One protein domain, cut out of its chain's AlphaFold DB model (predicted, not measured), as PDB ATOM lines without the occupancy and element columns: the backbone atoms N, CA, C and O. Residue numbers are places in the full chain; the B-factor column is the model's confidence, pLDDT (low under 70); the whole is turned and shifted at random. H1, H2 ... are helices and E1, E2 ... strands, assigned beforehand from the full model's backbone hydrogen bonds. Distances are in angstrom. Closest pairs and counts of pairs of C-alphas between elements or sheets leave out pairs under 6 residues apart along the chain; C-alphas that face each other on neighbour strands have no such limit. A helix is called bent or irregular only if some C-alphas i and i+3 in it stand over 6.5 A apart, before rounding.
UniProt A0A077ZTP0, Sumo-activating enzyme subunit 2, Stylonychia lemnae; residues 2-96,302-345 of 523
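What this domain is: This is residues 2 to 96 and 302 to 345 of the 523 residues of the protein "Sumo-activating enzyme subunit 2" of Stylonychia lemnae (UniProt A0A077ZTP0). A four-stranded sheet, E3 - E4 - E6 - E7, is covered on one face by the long helix H4; a short strand pair, E1 and E2, lies beside H4 with E2 nearer to it, and H2 and H3 back the pair on the side away from H4. The bent helix H1 lies at the far end of H4, and E5 lies beyond E3. The printed part has 139 residues, with four named helices and seven named strands in the order H1 E1 H2 E2 H3 E3 E4 E5 H4 E6 E7. The larger sheet is antiparallel, the pair E1 and E2 is parallel, and the class is mixed, helices and strands. The whole is compact, with a radius of gyration of the C-alphas of 15.7 A and spans of 43 by 41 by 28 A.

How they stand to each other: E3, residues 77 to 79, and E4, residues 82 to 84, form a hairpin, with N 79 and O 82 at 2.8 A. E6, residues 328 to 333, is antiparallel to E4, with N 332 and O 83 at 2.8 A. E6 and E7, residues 340 to 344, form another hairpin, with N 331 and O 341 at 2.8 A. H4, residues 302 to 321, is on this sheet at a height of 8.6 A, two layers with the helix on one face; it runs along the strands, at 15 degrees to E4 on the local plane. The closest C-alphas of H4 and E4 are those of Val 308 and Ala 83, 5.9 A. E2, residues 48 to 51, comes closest to H4 at the C-alphas of Ile 50 and Gln 312, 7.5 A. E1, residues 24 to 27, is parallel to E2, with N 27 and O 50 at 2.9 A. With H2, residues 31 to 43, they form a strand-helix-strand unit, two parallel strands with a helix between them in the chain, with a right-handed crossover. H2 and H3, residues 56 to 68, only just touch, with 3 pairs of C-alphas within 8 A, at a shallow tilt of 7 degrees, the same way; their closest C-alphas are those of Cys 34 and Ala 58, 6.5 A. H1, residues 2 to 21, was assigned as one helix by its hydrogen bonds but is bent, C-alphas 10 and 13 being 9.0 A apart; its arms are H1a, residues 2 to 10, and H1b, residues 13 to 21. H1b touches residues 317 to 321 of H4, the closest C-alphas being those of Ile 15 and Ala 321, 5.5 A. E5, residues 94 to 96, pairs with no named strand. Each O i to N i+4 pair is within hydrogen-bond range in H1b, H3 and H4, against 4 of 5 in H1a and 7 of 9 in H2.

Where its parts are: H1a begins at C-alpha 2 (-0.540, 43.389, 2.889). H4 is 29.0 A long from C-alpha 302 (-11.369, 18.499, -2.117); H2 measures 19.5 A, H3 18.4 A and E6 16.0 A. E7 ends at C-alpha 344 (-1.459, 26.429, -25.876).

The domain as a whole: The two C-alphas farthest apart are those of Thr 43 and Thr 337, 47.1 A. Residues 97 to 301 are not printed, and C-alphas 96 and 302 are 11.3 A apart across the cut. Of the links that are printed whole, none is long. The mean pLDDT of the printed part is 70.2, and 61 residues are under 70, among them residues 27 to 45 and 78 to 96.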
ATOM      1  N   ILE A   2      -1.441  44.566   2.974       40.88
ATOM      2  CA  ILE A   2      -0.540  43.389   2.889       40.88
ATOM      3  C   ILE A   2      -0.727  42.570   1.588       40.88
ATOM      4  O   ILE A   2       0.256  42.115   1.009       40.88
ATOM      5  N   GLN A   3      -1.949  42.441   1.060       56.28
ATOM      6  CA  GLN A   3      -2.215  41.693  -0.185       56.28
ATOM      7  C   GLN A   3      -1.662  42.377  -1.450       56.28
ATOM      8  O   GLN A   3      -1.046  41.713  -2.280       56.28
ATOM      9  N   ALA A   4      -1.784  43.705  -1.562       61.19
ATOM     10  CA  ALA A   4      -1.277  44.460  -2.713       61.19
ATOM     11  C   ALA A   4       0.257  44.413  -2.814       61.19
ATOM     12  O   ALA A   4       0.800  44.268  -3.903       61.19
ATOM     13  N   SER A   5       0.958  44.468  -1.675       67.75
ATOM     14  CA  SER A   5       2.429  44.401  -1.645       67.75
ATOM     15  C   SER A   5       2.986  43.073  -2.176       67.75
ATOM     16  O   SER A   5       3.991  43.068  -2.880       67.75
ATOM     17  N   LYS A   6       2.299  41.952  -1.913       77.94
ATOM     18  CA  LYS A   6       2.704  40.625  -2.399       77.94
ATOM     19  C   LYS A   6       2.451  40.459  -3.894       77.94
ATOM     20  O   LYS A   6       3.322  39.955  -4.591       77.94
ATOM     21  N   LEU A   7       1.301  40.918  -4.393       73.81
ATOM     22  CA  LEU A   7       1.004  40.895  -5.829       73.81
ATOM     23  C   LEU A   7       2.015  41.727  -6.620       73.81
ATOM     24  O   LEU A   7       2.542  41.241  -7.614       73.81
ATOM     25  N   LYS A   8       2.347  42.929  -6.132       84.50
ATOM     26  CA  LYS A   8       3.381  43.784  -6.733       84.50
ATOM     27  C   LYS A   8       4.752  43.112  -6.763       84.50
ATOM     28  O   LYS A   8       5.464  43.233  -7.749       84.50
ATOM     29  N   MET A   9       5.112  42.393  -5.699       84.44
ATOM     30  CA  MET A   9       6.384  41.674  -5.620       84.44
ATOM     31  C   MET A   9       6.462  40.503  -6.609       84.44
ATOM     32  O   MET A   9       7.538  40.223  -7.124       84.44
ATOM     33  N   ILE A  10       5.344  39.816  -6.863       82.31
ATOM     34  CA  ILE A  10       5.304  38.620  -7.719       82.31
ATOM     35  C   ILE A  10       5.125  38.987  -9.198       82.31
ATOM     36  O   ILE A  10       5.797  38.416 -10.050       82.31
ATOM     37  N   TYR A  11       4.224  39.923  -9.506       81.75
ATOM     38  CA  TYR A  11       3.789  40.228 -10.875       81.75
ATOM     39  C   TYR A  11       4.191  41.629 -11.361       81.75
ATOM     40  O   TYR A  11       3.875  42.006 -12.485       81.75
ATOM     41  N   GLY A  12       4.881  42.416 -10.535       87.12
ATOM     42  CA  GLY A  12       5.198  43.810 -10.839       87.12
ATOM     43  C   GLY A  12       4.030  44.763 -10.576       87.12
ATOM     44  O   GLY A  12       2.891  44.359 -10.328       87.12
ATOM     45  N   GLU A  13       4.319  46.065 -10.587       87.38
ATOM     46  CA  GLU A  13       3.339  47.086 -10.205       87.38
ATOM     47  C   GLU A  13       2.152  47.181 -11.164       87.38
ATOM     48  O   GLU A  13       1.019  47.329 -10.708       87.38
ATOM     49  N   GLU A  14       2.401  47.063 -12.468       85.69
ATOM     50  CA  GLU A  14       1.376  47.225 -13.500       85.69
ATOM     51  C   GLU A  14       0.320  46.115 -13.434       85.69
ATOM     52  O   GLU A  14      -0.876  46.396 -13.346       85.69
ATOM     53  N   ILE A  15       0.749  44.848 -13.411       84.62
ATOM     54  CA  ILE A  15      -0.169  43.703 -13.339       84.62
ATOM     55  C   ILE A  15      -0.909  43.711 -12.004       84.62
ATOM     56  O   ILE A  15      -2.123  43.518 -11.972       84.62
ATOM     57  N   ALA A  16      -0.210  43.994 -10.902       84.56
ATOM     58  CA  ALA A  16      -0.852  44.102  -9.599       84.56
ATOM     59  C   ALA A  16      -1.925  45.199  -9.584       84.56
ATOM     60  O   ALA A  16      -2.996  44.984  -9.023       84.56
ATOM     61  N   TYR A  17      -1.673  46.347 -10.219       85.94
ATOM     62  CA  TYR A  17      -2.664  47.412 -10.344       85.94
ATOM     63  C   TYR A  17      -3.883  46.966 -11.158       85.94
ATOM     64  O   TYR A  17      -5.005  47.186 -10.705       85.94
ATOM     65  N   LYS A  18      -3.685  46.311 -12.311       84.44
ATOM     66  CA  LYS A  18      -4.792  45.776 -13.125       84.44
ATOM     67  C   LYS A  18      -5.641  44.806 -12.304       84.44
ATOM     68  O   LYS A  18      -6.819  45.065 -12.103       84.44
ATOM     69  N   VAL A  19      -5.017  43.789 -11.706       80.81
ATOM     70  CA  VAL A  19      -5.705  42.771 -10.891       80.81
ATOM     71  C   VAL A  19      -6.481  43.381  -9.718       80.81
ATOM     72  O   VAL A  19      -7.596  42.954  -9.443       80.81
ATOM     73  N   ILE A  20      -5.922  44.379  -9.024       81.50
ATOM     74  CA  ILE A  20      -6.581  45.023  -7.872       81.50
ATOM     75  C   ILE A  20      -7.817  45.833  -8.289       81.50
ATOM     76  O   ILE A  20      -8.753  45.945  -7.500       81.50
ATOM     77  N   ASN A  21      -7.816  46.412  -9.492       84.31
ATOM     78  CA  ASN A  21      -8.898  47.278  -9.965       84.31
ATOM     79  C   ASN A  21      -9.930  46.556 -10.846       84.31
ATOM     80  O   ASN A  21     -10.952  47.157 -11.177       84.31
ATOM     81  N   SER A  22      -9.690  45.295 -11.214       84.25
ATOM     82  CA  SER A  22     -10.617  44.510 -12.028       84.25
ATOM     83  C   SER A  22     -11.864  44.072 -11.259       84.25
ATOM     84  O   SER A  22     -11.806  43.671 -10.094       84.25
ATOM     85  N   LYS A  23     -13.004  44.075 -11.948       82.69
ATOM     86  CA  LYS A  23     -14.276  43.515 -11.485       82.69
ATOM     87  C   LYS A  23     -14.412  42.090 -12.005       82.69
ATOM     88  O   LYS A  23     -14.705  41.878 -13.180       82.69
ATOM     89  N   ILE A  24     -14.210  41.118 -11.121       77.81
ATOM     90  CA  ILE A  24     -14.307  39.691 -11.443       77.81
ATOM     91  C   ILE A  24     -15.634  39.147 -10.913       77.81
ATOM     92  O   ILE A  24     -15.942  39.321  -9.732       77.81
ATOM     93  N   LEU A  25     -16.389  38.453 -11.764       78.00
ATOM     94  CA  LEU A  25     -17.562  37.684 -11.354       78.00
ATOM     95  C   LEU A  25     -17.185  36.205 -11.233       78.00
ATOM     96  O   LEU A  25     -16.827  35.563 -12.219       78.00
ATOM     97  N   VAL A  26     -17.277  35.654 -10.023       70.19
ATOM     98  CA  VAL A  26     -17.114  34.213  -9.787       70.19
ATOM     99  C   VAL A  26     -18.494  33.588  -9.646       70.19
ATOM    100  O   VAL A  26     -19.251  33.952  -8.747       70.19
ATOM    101  N   ILE A  27     -18.810  32.644 -10.527       67.00
ATOM    102  CA  ILE A  27     -20.106  31.973 -10.577       67.00
ATOM    103  C   ILE A  27     -19.920  30.550 -10.062       67.00
ATOM    104  O   ILE A  27     -19.561  29.645 -10.808       67.00
ATOM    105  N   GLY A  28     -20.163  30.343  -8.774       62.03
ATOM    106  CA  GLY A  28     -20.309  29.010  -8.193       62.03
ATOM    107  C   GLY A  28     -21.672  28.929  -7.541       62.03
ATOM    108  O   GLY A  28     -21.923  29.682  -6.600       62.03
ATOM    109  N   ALA A  29     -22.579  28.097  -8.057       45.84
ATOM    110  CA  ALA A  29     -23.937  28.128  -7.538       45.84
ATOM    111  C   ALA A  29     -24.804  26.908  -7.861       45.84
ATOM    112  O   ALA A  29     -24.840  26.427  -8.989       45.84
ATOM    113  N   GLY A  30     -25.608  26.521  -6.863       47.34
ATOM    114  CA  GLY A  30     -26.974  26.047  -7.111       47.34
ATOM    115  C   GLY A  30     -27.862  27.164  -7.700       47.34
ATOM    116  O   GLY A  30     -27.357  28.151  -8.223       47.34
ATOM    117  N   GLY A  31     -29.192  27.058  -7.605       37.00
ATOM    118  CA  GLY A  31     -30.130  27.888  -8.391       37.00
ATOM    119  C   GLY A  31     -29.934  29.420  -8.362       37.00
ATOM    120  O   GLY A  31     -30.109  30.072  -9.385       37.00
ATOM    121  N   ILE A  32     -29.505  30.010  -7.237       43.62
ATOM    122  CA  ILE A  32     -29.414  31.478  -7.059       43.62
ATOM    123  C   ILE A  32     -28.351  32.136  -7.953       43.62
ATOM    124  O   ILE A  32     -28.546  33.259  -8.418       43.62
ATOM    125  N   GLY A  33     -27.223  31.474  -8.220       51.97
ATOM    126  CA  GLY A  33     -26.160  32.109  -9.011       51.97
ATOM    127  C   GLY A  33     -26.510  32.255 -10.485       51.97
ATOM    128  O   GLY A  33     -26.005  33.179 -11.113       51.97
ATOM    129  N   CYS A  34     -27.408  31.421 -11.017       49.78
ATOM    130  CA  CYS A  34     -27.924  31.581 -12.377       49.78
ATOM    131  C   CYS A  34     -28.738  32.881 -12.518       49.78
ATOM    132  O   CYS A  34     -28.486  33.671 -13.430       49.78
ATOM    133  N   GLU A  35     -29.645  33.165 -11.575       50.94
ATOM    134  CA  GLU A  35     -30.451  34.400 -11.574       50.94
ATOM    135  C   GLU A  35     -29.621  35.653 -11.243       50.94
ATOM    136  O   GLU A  35     -29.851  36.741 -11.788       50.94
ATOM    137  N   LEU A  36     -28.590  35.505 -10.404       53.12
ATOM    138  CA  LEU A  36     -27.655  36.587 -10.100       53.12
ATOM    139  C   LEU A  36     -26.883  37.031 -11.352       53.12
ATOM    140  O   LEU A  36     -26.732  38.229 -11.575       53.12
ATOM    141  N   VAL A  37     -26.444  36.096 -12.202       56.00
ATOM    142  CA  VAL A  37     -25.751  36.402 -13.470       56.00
ATOM    143  C   VAL A  37     -26.654  37.176 -14.423       56.00
ATOM    144  O   VAL A  37     -26.215  38.151 -15.033       56.00
ATOM    145  N   LYS A  38     -27.928  36.791 -14.521       52.62
ATOM    146  CA  LYS A  38     -28.928  37.488 -15.338       52.62
ATOM    147  C   LYS A  38     -29.151  38.931 -14.873       52.62
ATOM    148  O   LYS A  38     -29.240  39.835 -15.694       52.62
ATOM    149  N   THR A  39     -29.192  39.161 -13.563       52.91
ATOM    150  CA  THR A  39     -29.397  40.505 -12.992       52.91
ATOM    151  C   THR A  39     -28.130  41.364 -13.066       52.91
ATOM    152  O   THR A  39     -28.184  42.567 -13.337       52.91
ATOM    153  N   LEU A  40     -26.962  40.757 -12.845       55.38
ATOM    154  CA  LEU A  40     -25.673  41.448 -12.862       55.38
ATOM    155  C   LEU A  40     -25.199  41.794 -14.276       55.38
ATOM    156  O   LEU A  40     -24.648  42.876 -14.467       55.38
ATOM    157  N   SER A  41     -25.467  40.944 -15.271       53.22
ATOM    158  CA  SER A  41     -25.137  41.225 -16.678       53.22
ATOM    159  C   SER A  41     -25.854  42.468 -17.219       53.22
ATOM    160  O   SER A  41     -25.312  43.176 -18.065       53.22
ATOM    161  N   VAL A  42     -27.035  42.780 -16.676       49.22
ATOM    162  CA  VAL A  42     -27.829  43.969 -17.018       49.22
ATOM    163  C   VAL A  42     -27.378  45.217 -16.242       49.22
ATOM    164  O   VAL A  42     -27.587  46.336 -16.705       49.22
ATOM    165  N   THR A  43     -26.744  45.059 -15.074       54.03
ATOM    166  CA  THR A  43     -26.419  46.175 -14.160       54.03
ATOM    167  C   THR A  43     -24.940  46.582 -14.145       54.03
ATOM    168  O   THR A  43     -24.625  47.678 -13.676       54.03
ATOM    169  N   GLY A  44     -24.017  45.779 -14.697       54.91
ATOM    170  CA  GLY A  44     -22.603  46.155 -14.799       54.91
ATOM    171  C   GLY A  44     -21.746  45.274 -15.719       54.91
ATOM    172  O   GLY A  44     -21.939  44.068 -15.818       54.91
ATOM    173  N   ARG A  45     -20.746  45.893 -16.366       69.81
ATOM    174  CA  ARG A  45     -19.675  45.210 -17.117       69.81
ATOM    175  C   ARG A  45     -18.653  44.610 -16.138       69.81
ATOM    176  O   ARG A  45     -18.167  45.328 -15.260       69.81
ATOM    177  N   PHE A  46     -18.327  43.329 -16.301       79.81
ATOM    178  CA  PHE A  46     -17.227  42.643 -15.611       79.81
ATOM    179  C   PHE A  46     -16.029  42.514 -16.551       79.81
ATOM    180  O   PHE A  46     -16.215  42.376 -17.756       79.81
ATOM    181  N   ASP A  47     -14.815  42.527 -16.000       81.81
ATOM    182  CA  ASP A  47     -13.581  42.346 -16.781       81.81
ATOM    183  C   ASP A  47     -13.274  40.859 -17.032       81.81
ATOM    184  O   ASP A  47     -12.505  40.515 -17.926       81.81
ATOM    185  N   LEU A  48     -13.852  39.970 -16.213       82.50
ATOM    186  CA  LEU A  48     -13.635  38.526 -16.259       82.50
ATOM    187  C   LEU A  48     -14.775  37.772 -15.564       82.50
ATOM    188  O   LEU A  48     -15.203  38.157 -14.469       82.50
ATOM    189  N   VAL A  49     -15.188  36.647 -16.148       82.38
ATOM    190  CA  VAL A  49     -16.093  35.669 -15.530       82.38
ATOM    191  C   VAL A  49     -15.357  34.349 -15.285       82.38
ATOM    192  O   VAL A  49     -14.614  33.865 -16.138       82.38
ATOM    193  N   ILE A  50     -15.564  33.747 -14.111       80.81
ATOM    194  CA  ILE A  50     -15.000  32.441 -13.740       80.81
ATOM    195  C   ILE A  50     -16.141  31.481 -13.395       80.81
ATOM    196  O   ILE A  50     -16.868  31.714 -12.427       80.81
ATOM    197  N   ASN A  51     -16.263  30.387 -14.150       78.44
ATOM    198  CA  ASN A  51     -17.264  29.348 -13.913       78.44
ATOM    199  C   ASN A  51     -16.798  28.317 -12.875       78.44
ATOM    200  O   ASN A  51     -15.680  27.805 -12.919       78.44
ATOM    201  N   ALA A  52     -17.701  27.972 -11.963       73.88
ATOM    202  CA  ALA A  52     -17.577  26.915 -10.961       73.88
ATOM    203  C   ALA A  52     -18.918  26.161 -10.805       73.88
ATOM    204  O   ALA A  52     -19.340  25.816  -9.701       73.88
ATOM    205  N   LEU A  53     -19.609  25.950 -11.930       68.94
ATOM    206  CA  LEU A  53     -20.931  25.326 -12.021       68.94
ATOM    207  C   LEU A  53     -20.833  23.805 -12.181       68.94
ATOM    208  O   LEU A  53     -19.901  23.302 -12.802       68.94
ATOM    209  N   ASP A  54     -21.822  23.064 -11.697       63.12
ATOM    210  CA  ASP A  54     -21.940  21.604 -11.845       63.12
ATOM    211  C   ASP A  54     -22.998  21.180 -12.883       63.12
ATOM    212  O   ASP A  54     -23.064  20.007 -13.247       63.12
ATOM    213  N   ASN A  55     -23.774  22.136 -13.406       61.00
ATOM    214  CA  ASN A  55     -24.841  21.909 -14.378       61.00
ATOM    215  C   ASN A  55     -24.466  22.379 -15.796       61.00
ATOM    216  O   ASN A  55     -24.004  23.508 -15.976       61.00
ATOM    217  N   ILE A  56     -24.721  21.539 -16.804       60.91
ATOM    218  CA  ILE A  56     -24.453  21.829 -18.223       60.91
ATOM    219  C   ILE A  56     -25.316  22.995 -18.718       60.91
ATOM    220  O   ILE A  56     -24.799  23.883 -19.389       60.91
ATOM    221  N   GLU A  57     -26.597  23.041 -18.347       56.88
ATOM    222  CA  GLU A  57     -27.518  24.094 -18.808       56.88
ATOM    223  C   GLU A  57     -27.039  25.477 -18.343       56.88
ATOM    224  O   GLU A  57     -26.907  26.408 -19.136       56.88
ATOM    225  N   ALA A  58     -26.675  25.589 -17.061       60.19
ATOM    226  CA  ALA A  58     -26.155  26.824 -16.482       60.19
ATOM    227  C   ALA A  58     -24.825  27.248 -17.128       60.19
ATOM    228  O   ALA A  58     -24.618  28.431 -17.396       60.19
ATOM    229  N   ARG A  59     -23.932  26.292 -17.420       69.19
ATOM    230  CA  ARG A  59     -22.664  26.556 -18.123       69.19
ATOM    231  C   ARG A  59     -22.913  27.107 -19.528       69.19
ATOM    232  O   ARG A  59     -22.323  28.127 -19.883       69.19
ATOM    233  N   ASN A  60     -23.818  26.488 -20.290       65.38
ATOM    234  CA  ASN A  60     -24.187  26.932 -21.639       65.38
ATOM    235  C   ASN A  60     -24.765  28.350 -21.626       65.38
ATOM    236  O   ASN A  60     -24.386  29.178 -22.456       65.38
ATOM    237  N   TYR A  61     -25.628  28.649 -20.655       64.50
ATOM    238  CA  TYR A  61     -26.210  29.976 -20.484       64.50
ATOM    239  C   TYR A  61     -25.150  31.046 -20.186       64.50
ATOM    240  O   TYR A  61     -25.098  32.077 -20.858       64.50
ATOM    241  N   VAL A  62     -24.248  30.791 -19.227       69.50
ATOM    242  CA  VAL A  62     -23.146  31.719 -18.918       69.50
ATOM    243  C   VAL A  62     -22.231  31.908 -20.127       69.50
ATOM    244  O   VAL A  62     -21.819  33.035 -20.404       69.50
ATOM    245  N   ASN A  63     -21.946  30.837 -20.869       73.19
ATOM    246  CA  ASN A  63     -21.146  30.906 -22.088       73.19
ATOM    247  C   ASN A  63     -21.787  31.826 -23.141       73.19
ATOM    248  O   ASN A  63     -21.105  32.699 -23.671       73.19
ATOM    249  N   GLN A  64     -23.097  31.698 -23.389       68.19
ATOM    250  CA  GLN A  64     -23.827  32.574 -24.316       68.19
ATOM    251  C   GLN A  64     -23.788  34.043 -23.879       68.19
ATOM    252  O   GLN A  64     -23.531  34.923 -24.699       68.19
ATOM    253  N   ILE A  65     -23.988  34.324 -22.588       69.44
ATOM    254  CA  ILE A  65     -23.917  35.695 -22.064       69.44
ATOM    255  C   ILE A  65     -22.515  36.280 -22.238       69.44
ATOM    256  O   ILE A  65     -22.378  37.399 -22.729       69.44
ATOM    257  N   CYS A  66     -21.475  35.540 -21.842       74.06
ATOM    258  CA  CYS A  66     -20.093  36.011 -21.944       74.06
ATOM    259  C   CYS A  66     -19.697  36.260 -23.402       74.06
ATOM    260  O   CYS A  66     -19.048  37.263 -23.691       74.06
ATOM    261  N   TYR A  67     -20.151  35.398 -24.320       73.50
ATOM    262  CA  TYR A  67     -19.952  35.575 -25.757       73.50
ATOM    263  C   TYR A  67     -20.628  36.846 -26.281       73.50
ATOM    264  O   TYR A  67     -19.978  37.663 -26.928       73.50
ATOM    265  N   ASN A  68     -21.904  37.052 -25.951       66.12
ATOM    266  CA  ASN A  68     -22.677  38.201 -26.432       66.12
ATOM    267  C   ASN A  68     -22.185  39.541 -25.864       66.12
ATOM    268  O   ASN A  68     -22.351  40.579 -26.502       66.12
ATOM    269  N   LEU A  69     -21.603  39.535 -24.661       71.75
ATOM    270  CA  LEU A  69     -21.108  40.740 -23.988       71.75
ATOM    271  C   LEU A  69     -19.611  41.002 -24.199       71.75
ATOM    272  O   LEU A  69     -19.107  42.003 -23.682       71.75
ATOM    273  N   ASP A  70     -18.924  40.134 -24.946       74.31
ATOM    274  CA  ASP A  70     -17.471  40.169 -25.157       74.31
ATOM    275  C   ASP A  70     -16.690  40.190 -23.829       74.31
ATOM    276  O   ASP A  70     -15.788  40.999 -23.604       74.31
ATOM    277  N   ILE A  71     -17.090  39.316 -22.898       79.06
ATOM    278  CA  ILE A  71     -16.450  39.165 -21.588       79.06
ATOM    279  C   ILE A  71     -15.651  37.854 -21.575       79.06
ATOM    280  O   ILE A  71     -16.224  36.792 -21.835       79.06
ATOM    281  N   PRO A  72     -14.348  37.874 -21.232       84.44
ATOM    282  CA  PRO A  72     -13.567  36.652 -21.086       84.44
ATOM    283  C   PRO A  72     -14.169  35.702 -20.040       84.44
ATOM    284  O   PRO A  72     -14.501  36.116 -18.928       84.44
ATOM    285  N   LEU A  73     -14.252  34.414 -20.384       83.75
ATOM    286  CA  LEU A  73     -14.765  33.348 -19.522       83.75
ATOM    287  C   LEU A  73     -13.679  32.300 -19.248       83.75
ATOM    288  O   LEU A  73     -13.069  31.767 -20.175       83.75
ATOM    289  N   ILE A  74     -13.474  31.960 -17.975       81.50
ATOM    290  CA  ILE A  74     -12.664  30.807 -17.562       81.50
ATOM    291  C   ILE A  74     -13.587  29.659 -17.167       81.50
ATOM    292  O   ILE A  74     -14.206  29.683 -16.102       81.50
ATOM    293  N   GLU A  75     -13.608  28.628 -18.006       82.12
ATOM    294  CA  GLU A  75     -14.325  27.379 -17.758       82.12
ATOM    295  C   GLU A  75     -13.436  26.360 -17.038       82.12
ATOM    296  O   GLU A  75     -12.237  26.232 -17.325       82.12
ATOM    297  N   ALA A  76     -14.021  25.603 -16.110       75.19
ATOM    298  CA  ALA A  76     -13.308  24.540 -15.425       75.19
ATOM    299  C   ALA A  76     -14.229  23.434 -14.909       75.19
ATOM    300  O   ALA A  76     -15.439  23.589 -14.757       75.19
ATOM    301  N   GLY A  77     -13.639  22.286 -14.590       73.69
ATOM    302  CA  GLY A  77     -14.376  21.193 -13.978       73.69
ATOM    303  C   GLY A  77     -13.482  20.171 -13.302       73.69
ATOM    304  O   GLY A  77     -12.319  19.974 -13.665       73.69
ATOM    305  N   THR A  78     -14.064  19.470 -12.338       66.69
ATOM    306  CA  THR A  78     -13.471  18.291 -11.713       66.69
ATOM    307  C   THR A  78     -14.271  17.038 -12.061       66.69
ATOM    308  O   THR A  78     -15.421  17.082 -12.503       66.69
ATOM    309  N   ASN A  79     -13.602  15.898 -11.990       66.44
ATOM    310  CA  ASN A  79     -14.167  14.563 -12.145       66.44
ATOM    311  C   ASN A  79     -13.258  13.633 -11.325       66.44
ATOM    312  O   ASN A  79     -12.227  13.164 -11.807       66.44
ATOM    313  N   GLY A  80     -13.558  13.482 -10.032       64.44
ATOM    314  CA  GLY A  80     -12.699  12.751  -9.101       64.44
ATOM    315  C   GLY A  80     -11.275  13.313  -9.056       64.44
ATOM    316  O   GLY A  80     -11.049  14.469  -8.698       64.44
ATOM    317  N   TYR A  81     -10.297  12.493  -9.444       56.88
ATOM    318  CA  TYR A  81      -8.878  12.873  -9.537       56.88
ATOM    319  C   TYR A  81      -8.498  13.561 -10.855       56.88
ATOM    320  O   TYR A  81      -7.314  13.792 -11.110       56.88
ATOM    321  N   VAL A  82      -9.481  13.841 -11.709       62.56
ATOM    322  CA  VAL A  82      -9.314  14.604 -12.940       62.56
ATOM    323  C   VAL A  82      -9.728  16.049 -12.695       62.56
ATOM    324  O   VAL A  82     -10.799  16.320 -12.156       62.56
ATOM    325  N   ALA A  83      -8.884  16.972 -13.132       59.41
ATOM    326  CA  ALA A  83      -9.086  18.409 -13.013       59.41
ATOM    327  C   ALA A  83      -8.781  19.064 -14.366       59.41
ATOM    328  O   ALA A  83      -7.786  18.712 -15.002       59.41
ATOM    329  N   THR A  84      -9.645  19.962 -14.841       67.50
ATOM    330  CA  THR A  84      -9.517  20.574 -16.171       67.50
ATOM    331  C   THR A  84      -9.904  22.049 -16.162       67.50
ATOM    332  O   THR A  84     -10.893  22.418 -15.536       67.50
ATOM    333  N   CYS A  85      -9.154  22.863 -16.905       53.19
ATOM    334  CA  CYS A  85      -9.515  24.225 -17.326       53.19
ATOM    335  C   CYS A  85      -9.787  24.237 -18.845       53.19
ATOM    336  O   CYS A  85      -9.241  25.042 -19.605       53.19
ATOM    337  N   VAL A  86     -10.529  23.223 -19.302       55.84
ATOM    338  CA  VAL A  86     -10.887  22.944 -20.699       55.84
ATOM    339  C   VAL A  86     -12.243  22.262 -20.733       55.84
ATOM    340  O   VAL A  86     -12.458  21.327 -19.952       55.84
ATOM    341  N   ASP A  87     -13.103  22.686 -21.662       44.03
ATOM    342  CA  ASP A  87     -14.331  21.974 -21.990       44.03
ATOM    343  C   ASP A  87     -14.006  20.601 -22.571       44.03
ATOM    344  O   ASP A  87     -13.282  20.458 -23.557       44.03
ATOM    345  N   LYS A  88     -14.552  19.567 -21.938       42.50
ATOM    346  CA  LYS A  88     -14.677  18.253 -22.557       42.50
ATOM    347  C   LYS A  88     -16.159  18.008 -22.804       42.50
ATOM    348  O   LYS A  88     -16.924  18.185 -21.855       42.50
ATOM    349  N   PRO A  89     -16.562  17.502 -23.983       34.31
ATOM    350  CA  PRO A  89     -17.819  16.782 -24.063       34.31
ATOM    351  C   PRO A  89     -17.669  15.589 -23.120       34.31
ATOM    352  O   PRO A  89     -16.766  14.762 -23.278       34.31
ATOM    353  N   LYS A  90     -18.461  15.564 -22.056       42.03
ATOM    354  CA  LYS A  90     -18.507  14.420 -21.155       42.03
ATOM    355  C   LYS A  90     -19.776  13.649 -21.456       42.03
ATOM    356  O   LYS A  90     -20.849  14.243 -21.543       42.03
ATOM    357  N   ASP A  91     -19.638  12.330 -21.526       39.69
ATOM    358  CA  ASP A  91     -20.729  11.425 -21.192       39.69
ATOM    359  C   ASP A  91     -21.371  11.916 -19.886       39.69
ATOM    360  O   ASP A  91     -20.649  12.322 -18.964       39.69
ATOM    361  N   GLN A  92     -22.708  11.931 -19.825       44.03
ATOM    362  CA  GLN A  92     -23.468  12.373 -18.652       44.03
ATOM    363  C   GLN A  92     -22.861  11.758 -17.383       44.03
ATOM    364  O   GLN A  92     -22.978  10.560 -17.134       44.03
ATOM    365  N   SER A  93     -22.165  12.574 -16.604       44.34
ATOM    366  CA  SER A  93     -21.583  12.214 -15.317       44.34
ATOM    367  C   SER A  93     -22.037  13.268 -14.327       44.34
ATOM    368  O   SER A  93     -22.099  14.446 -14.673       44.34
ATOM    369  N   PHE A  94     -22.390  12.843 -13.117       47.84
ATOM    370  CA  PHE A  94     -22.956  13.723 -12.098       47.84
ATOM    371  C   PHE A  94     -21.875  14.047 -11.059       47.84
ATOM    372  O   PHE A  94     -21.655  13.245 -10.143       47.84
ATOM    373  N   PRO A  95     -21.136  15.165 -11.208       47.34
ATOM    374  CA  PRO A  95     -20.205  15.606 -10.182       47.34
ATOM    375  C   PRO A  95     -21.012  16.120  -8.990       47.34
ATOM    376  O   PRO A  95     -21.788  17.060  -9.127       47.34
ATOM    377  N   VAL A  96     -20.833  15.521  -7.813       52.06
ATOM    378  CA  VAL A  96     -21.484  16.011  -6.591       52.06
ATOM    379  C   VAL A  96     -20.433  16.354  -5.550       52.06
ATOM    380  O   VAL A  96     -19.658  15.501  -5.130       52.06
ATOM    381  N   SER A 302     -11.712  17.152  -2.584       59.84
ATOM    382  CA  SER A 302     -11.369  18.499  -2.117       59.84
ATOM    383  C   SER A 302     -10.023  18.985  -2.666       59.84
ATOM    384  O   SER A 302      -9.921  20.117  -3.139       59.84
ATOM    385  N   SER A 303      -9.011  18.111  -2.714       65.81
ATOM    386  CA  SER A 303      -7.700  18.434  -3.290       65.81
ATOM    387  C   SER A 303      -7.757  18.721  -4.794       65.81
ATOM    388  O   SER A 303      -7.013  19.571  -5.281       65.81
ATOM    389  N   SER A 304      -8.641  18.047  -5.538       65.50
ATOM    390  CA  SER A 304      -8.847  18.315  -6.968       65.50
ATOM    391  C   SER A 304      -9.516  19.672  -7.183       65.50
ATOM    392  O   SER A 304      -9.094  20.420  -8.062       65.50
ATOM    393  N   ASN A 305     -10.505  20.026  -6.355       68.62
ATOM    394  CA  ASN A 305     -11.171  21.331  -6.417       68.62
ATOM    395  C   ASN A 305     -10.191  22.474  -6.103       68.62
ATOM    396  O   ASN A 305     -10.148  23.462  -6.833       68.62
ATOM    397  N   ALA A 306      -9.352  22.314  -5.074       68.12
ATOM    398  CA  ALA A 306      -8.322  23.294  -4.724       68.12
ATOM    399  C   ALA A 306      -7.293  23.490  -5.852       68.12
ATOM    400  O   ALA A 306      -6.887  24.620  -6.140       68.12
ATOM    401  N   LEU A 307      -6.899  22.399  -6.521       74.69
ATOM    402  CA  LEU A 307      -6.014  22.457  -7.680       74.69
ATOM    403  C   LEU A 307      -6.656  23.244  -8.830       74.69
ATOM    404  O   LEU A 307      -6.031  24.169  -9.341       74.69
ATOM    405  N   VAL A 308      -7.898  22.922  -9.210       73.19
ATOM    406  CA  VAL A 308      -8.604  23.624 -10.298       73.19
ATOM    407  C   VAL A 308      -8.780  25.104  -9.995       73.19
ATOM    408  O   VAL A 308      -8.428  25.924 -10.838       73.19
ATOM    409  N   ALA A 309      -9.239  25.458  -8.794       72.38
ATOM    410  CA  ALA A 309      -9.414  26.855  -8.404       72.38
ATOM    411  C   ALA A 309      -8.097  27.646  -8.518       72.38
ATOM    412  O   ALA A 309      -8.078  28.767  -9.023       72.38
ATOM    413  N   SER A 310      -6.976  27.035  -8.122       76.81
ATOM    414  CA  SER A 310      -5.650  27.651  -8.257       76.81
ATOM    415  C   SER A 310      -5.266  27.871  -9.723       76.81
ATOM    416  O   SER A 310      -4.758  28.932 -10.079       76.81
ATOM    417  N   LEU A 311      -5.539  26.890 -10.590       80.00
ATOM    418  CA  LEU A 311      -5.282  26.994 -12.030       80.00
ATOM    419  C   LEU A 311      -6.149  28.074 -12.694       80.00
ATOM    420  O   LEU A 311      -5.632  28.841 -13.503       80.00
ATOM    421  N   GLN A 312      -7.421  28.199 -12.305       79.38
ATOM    422  CA  GLN A 312      -8.303  29.268 -12.788       79.38
ATOM    423  C   GLN A 312      -7.758  30.653 -12.428       79.38
ATOM    424  O   GLN A 312      -7.747  31.540 -13.278       79.38
ATOM    425  N   VAL A 313      -7.251  30.837 -11.205       81.75
ATOM    426  CA  VAL A 313      -6.638  32.109 -10.785       81.75
ATOM    427  C   VAL A 313      -5.372  32.418 -11.590       81.75
ATOM    428  O   VAL A 313      -5.155  33.570 -11.964       81.75
ATOM    429  N   PHE A 314      -4.546  31.417 -11.907       83.88
ATOM    430  CA  PHE A 314      -3.362  31.643 -12.740       83.88
ATOM    431  C   PHE A 314      -3.716  32.089 -14.161       83.88
ATOM    432  O   PHE A 314      -3.084  33.014 -14.669       83.88
ATOM    433  N   GLU A 315      -4.730  31.490 -14.789       84.00
ATOM    434  CA  GLU A 315      -5.196  31.942 -16.106       84.00
ATOM    435  C   GLU A 315      -5.889  33.314 -16.024       84.00
ATOM    436  O   GLU A 315      -5.658  34.161 -16.885       84.00
ATOM    437  N   ALA A 316      -6.637  33.595 -14.951       83.50
ATOM    438  CA  ALA A 316      -7.264  34.898 -14.712       83.50
ATOM    439  C   ALA A 316      -6.243  36.037 -14.693       83.50
ATOM    440  O   ALA A 316      -6.441  37.057 -15.348       83.50
ATOM    441  N   ILE A 317      -5.121  35.853 -13.995       85.19
ATOM    442  CA  ILE A 317      -4.060  36.865 -13.933       85.19
ATOM    443  C   ILE A 317      -3.486  37.143 -15.327       85.19
ATOM    444  O   ILE A 317      -3.243  38.301 -15.653       85.19
ATOM    445  N   LYS A 318      -3.316  36.115 -16.170       86.75
ATOM    446  CA  LYS A 318      -2.838  36.290 -17.552       86.75
ATOM    447  C   LYS A 318      -3.831  37.086 -18.395       86.75
ATOM    448  O   LYS A 318      -3.411  38.006 -19.092       86.75
ATOM    449  N   ILE A 319      -5.128  36.778 -18.295       85.19
ATOM    450  CA  ILE A 319      -6.191  37.515 -18.998       85.19
ATOM    451  C   ILE A 319      -6.181  38.988 -18.580       85.19
ATOM    452  O   ILE A 319      -6.099  39.868 -19.433       85.19
ATOM    453  N   LEU A 320      -6.177  39.266 -17.275       83.88
ATOM    454  CA  LEU A 320      -6.177  40.637 -16.749       83.88
ATOM    455  C   LEU A 320      -4.876  41.396 -17.058       83.88
ATOM    456  O   LEU A 320      -4.876  42.623 -17.154       83.88
ATOM    457  N   ALA A 321      -3.763  40.683 -17.237       84.62
ATOM    458  CA  ALA A 321      -2.501  41.256 -17.689       84.62
ATOM    459  C   ALA A 321      -2.464  41.534 -19.204       84.62
ATOM    460  O   ALA A 321      -1.537  42.205 -19.657       84.62
ATOM    461  N   GLY A 322      -3.442  41.048 -19.979       83.81
ATOM    462  CA  GLY A 322      -3.448  41.112 -21.444       83.81
ATOM    463  C   GLY A 322      -2.526  40.089 -22.118       83.81
ATOM    464  O   GLY A 322      -2.228  40.224 -23.298       83.81
ATOM    465  N   GLN A 323      -2.072  39.071 -21.382       85.75
ATOM    466  CA  GLN A 323      -1.134  38.035 -21.831       85.75
ATOM    467  C   GLN A 323      -1.872  36.840 -22.453       85.75
ATOM    468  O   GLN A 323      -1.701  35.685 -22.039       85.75
ATOM    469  N   PHE A 324      -2.748  37.112 -23.421       81.94
ATOM    470  CA  PHE A 324      -3.602  36.100 -24.056       81.94
ATOM    471  C   PHE A 324      -2.791  35.000 -24.753       81.94
ATOM    472  O   PHE A 324      -3.203  33.841 -24.817       81.94
ATOM    473  N   GLU A 325      -1.595  35.334 -25.224       80.69
ATOM    474  CA  GLU A 325      -0.659  34.413 -25.858       80.69
ATOM    475  C   GLU A 325      -0.087  33.348 -24.903       80.69
ATOM    476  O   GLU A 325       0.386  32.285 -25.324       80.69
ATOM    477  N   ASN A 326      -0.164  33.595 -23.598       84.31
ATOM    478  CA  ASN A 326       0.331  32.682 -22.570       84.31
ATOM    479  C   ASN A 326      -0.769  31.789 -21.982       84.31
ATOM    480  O   ASN A 326      -0.498  31.016 -21.050       84.31
ATOM    481  N   LEU A 327      -1.993  31.876 -22.516       83.38
ATOM    482  CA  LEU A 327      -3.122  31.070 -22.067       83.38
ATOM    483  C   LEU A 327      -2.944  29.599 -22.425       83.38
ATOM    484  O   LEU A 327      -2.539  29.227 -23.536       83.38
ATOM    485  N   GLN A 328      -3.272  28.748 -21.458       82.69
ATOM    486  CA  GLN A 328      -3.118  27.308 -21.581       82.69
ATOM    487  C   GLN A 328      -4.397  26.567 -21.206       82.69
ATOM    488  O   GLN A 328      -5.068  26.872 -20.227       82.69
ATOM    489  N   GLY A 329      -4.712  25.535 -21.983       82.00
ATOM    490  CA  GLY A 329      -5.635  24.496 -21.571       82.00
ATOM    491  C   GLY A 329      -4.873  23.571 -20.645       82.00
ATOM    492  O   GLY A 329      -3.858  23.004 -21.047       82.00
ATOM    493  N   ILE A 330      -5.313  23.466 -19.394       82.38
ATOM    494  CA  ILE A 330      -4.607  22.707 -18.361       82.38
ATOM    495  C   ILE A 330      -5.447  21.503 -17.968       82.38
ATOM    496  O   ILE A 330      -6.654  21.612 -17.748       82.38
ATOM    497  N   TYR A 331      -4.792  20.353 -17.870       81.38
ATOM    498  CA  TYR A 331      -5.416  19.093 -17.526       81.38
ATOM    499  C   TYR A 331      -4.558  18.302 -16.539       81.38
ATOM    500  O   TYR A 331      -3.347  18.150 -16.719       81.38
ATOM    501  N   TYR A 332      -5.193  17.773 -15.500       80.88
ATOM    502  CA  TYR A 332      -4.565  16.945 -14.482       80.88
ATOM    503  C   TYR A 332      -5.181  15.542 -14.462       80.88
ATOM    504  O   TYR A 332      -6.400  15.399 -14.352       80.88
ATOM    505  N   ARG A 333      -4.335  14.506 -14.529       80.50
ATOM    506  CA  ARG A 333      -4.693  13.087 -14.346       80.50
ATOM    507  C   ARG A 333      -3.745  12.435 -13.348       80.50
ATOM    508  O   ARG A 333      -2.551  12.321 -13.604       80.50
ATOM    509  N   ARG A 334      -4.276  11.936 -12.227       77.06
ATOM    510  CA  ARG A 334      -3.469  11.291 -11.170       77.06
ATOM    511  C   ARG A 334      -2.657  10.084 -11.653       77.06
ATOM    512  O   ARG A 334      -1.556   9.882 -11.142       77.06
ATOM    513  N   LEU A 335      -3.212   9.289 -12.569       78.56
ATOM    514  CA  LEU A 335      -2.621   8.028 -13.037       78.56
ATOM    515  C   LEU A 335      -1.687   8.191 -14.244       78.56
ATOM    516  O   LEU A 335      -1.015   7.236 -14.620       78.56
ATOM    517  N   ASP A 336      -1.612   9.384 -14.835       79.88
ATOM    518  CA  ASP A 336      -0.718   9.626 -15.965       79.88
ATOM    519  C   ASP A 336       0.738   9.735 -15.502       79.88
ATOM    520  O   ASP A 336       1.040  10.283 -14.438       79.88
ATOM    521  N   THR A 337       1.660   9.300 -16.363       79.81
ATOM    522  CA  THR A 337       3.107   9.505 -16.183       79.81
ATOM    523  C   THR A 337       3.440  10.990 -16.058       79.81
ATOM    524  O   THR A 337       4.181  11.395 -15.162       79.81
ATOM    525  N   LYS A 338       2.828  11.823 -16.907       82.56
ATOM    526  CA  LYS A 338       2.835  13.282 -16.787       82.56
ATOM    527  C   LYS A 338       1.491  13.755 -16.238       82.56
ATOM    528  O   LYS A 338       0.556  14.016 -16.991       82.56
ATOM    529  N   LYS A 339       1.403  13.870 -14.912       82.62
ATOM    530  CA  LYS A 339       0.144  14.181 -14.214       82.62
ATOM    531  C   LYS A 339      -0.464  15.517 -14.621       82.62
ATOM    532  O   LYS A 339      -1.668  15.571 -14.823       82.62
ATOM    533  N   LEU A 340       0.351  16.568 -14.739       83.56
ATOM    534  CA  LEU A 340      -0.074  17.891 -15.195       83.56
ATOM    535  C   LEU A 340       0.351  18.096 -16.650       83.56
ATOM    536  O   LEU A 340       1.541  18.097 -16.978       83.56
ATOM    537  N   GLN A 341      -0.632  18.267 -17.518       83.00
ATOM    538  CA  GLN A 341      -0.462  18.514 -18.940       83.00
ATOM    539  C   GLN A 341      -1.054  19.875 -19.270       83.00
ATOM    540  O   GLN A 341      -2.100  20.251 -18.747       83.00
ATOM    541  N   SER A 342      -0.377  20.608 -20.142       81.62
ATOM    542  CA  SER A 342      -0.894  21.856 -20.670       81.62
ATOM    543  C   SER A 342      -0.647  21.952 -22.165       81.62
ATOM    544  O   SER A 342       0.314  21.379 -22.689       81.62
ATOM    545  N   PHE A 343      -1.536  22.655 -22.853       78.31
ATOM    546  CA  PHE A 343      -1.441  22.941 -24.278       78.31
ATOM    547  C   PHE A 343      -1.799  24.406 -24.526       78.31
ATOM    548  O   PHE A 343      -2.590  24.992 -23.788       78.31
ATOM    549  N   LYS A 344      -1.179  25.028 -25.534       71.00
ATOM    550  CA  LYS A 344      -1.459  26.429 -25.876       71.00
ATOM    551  C   LYS A 344      -2.884  26.561 -26.407       71.00
ATOM    552  O   LYS A 344      -3.270  25.787 -27.274       71.00
ATOM    553  N   ARG A 345      -3.614  27.576 -25.939       65.19
ATOM    554  CA  ARG A 345      -4.983  27.880 -26.398       65.19
ATOM    555  C   ARG A 345      -5.052  28.722 -27.671       65.19
ATOM    556  O   ARG A 345      -6.082  28.708 -28.323       65.19
TER     557      ARG A 345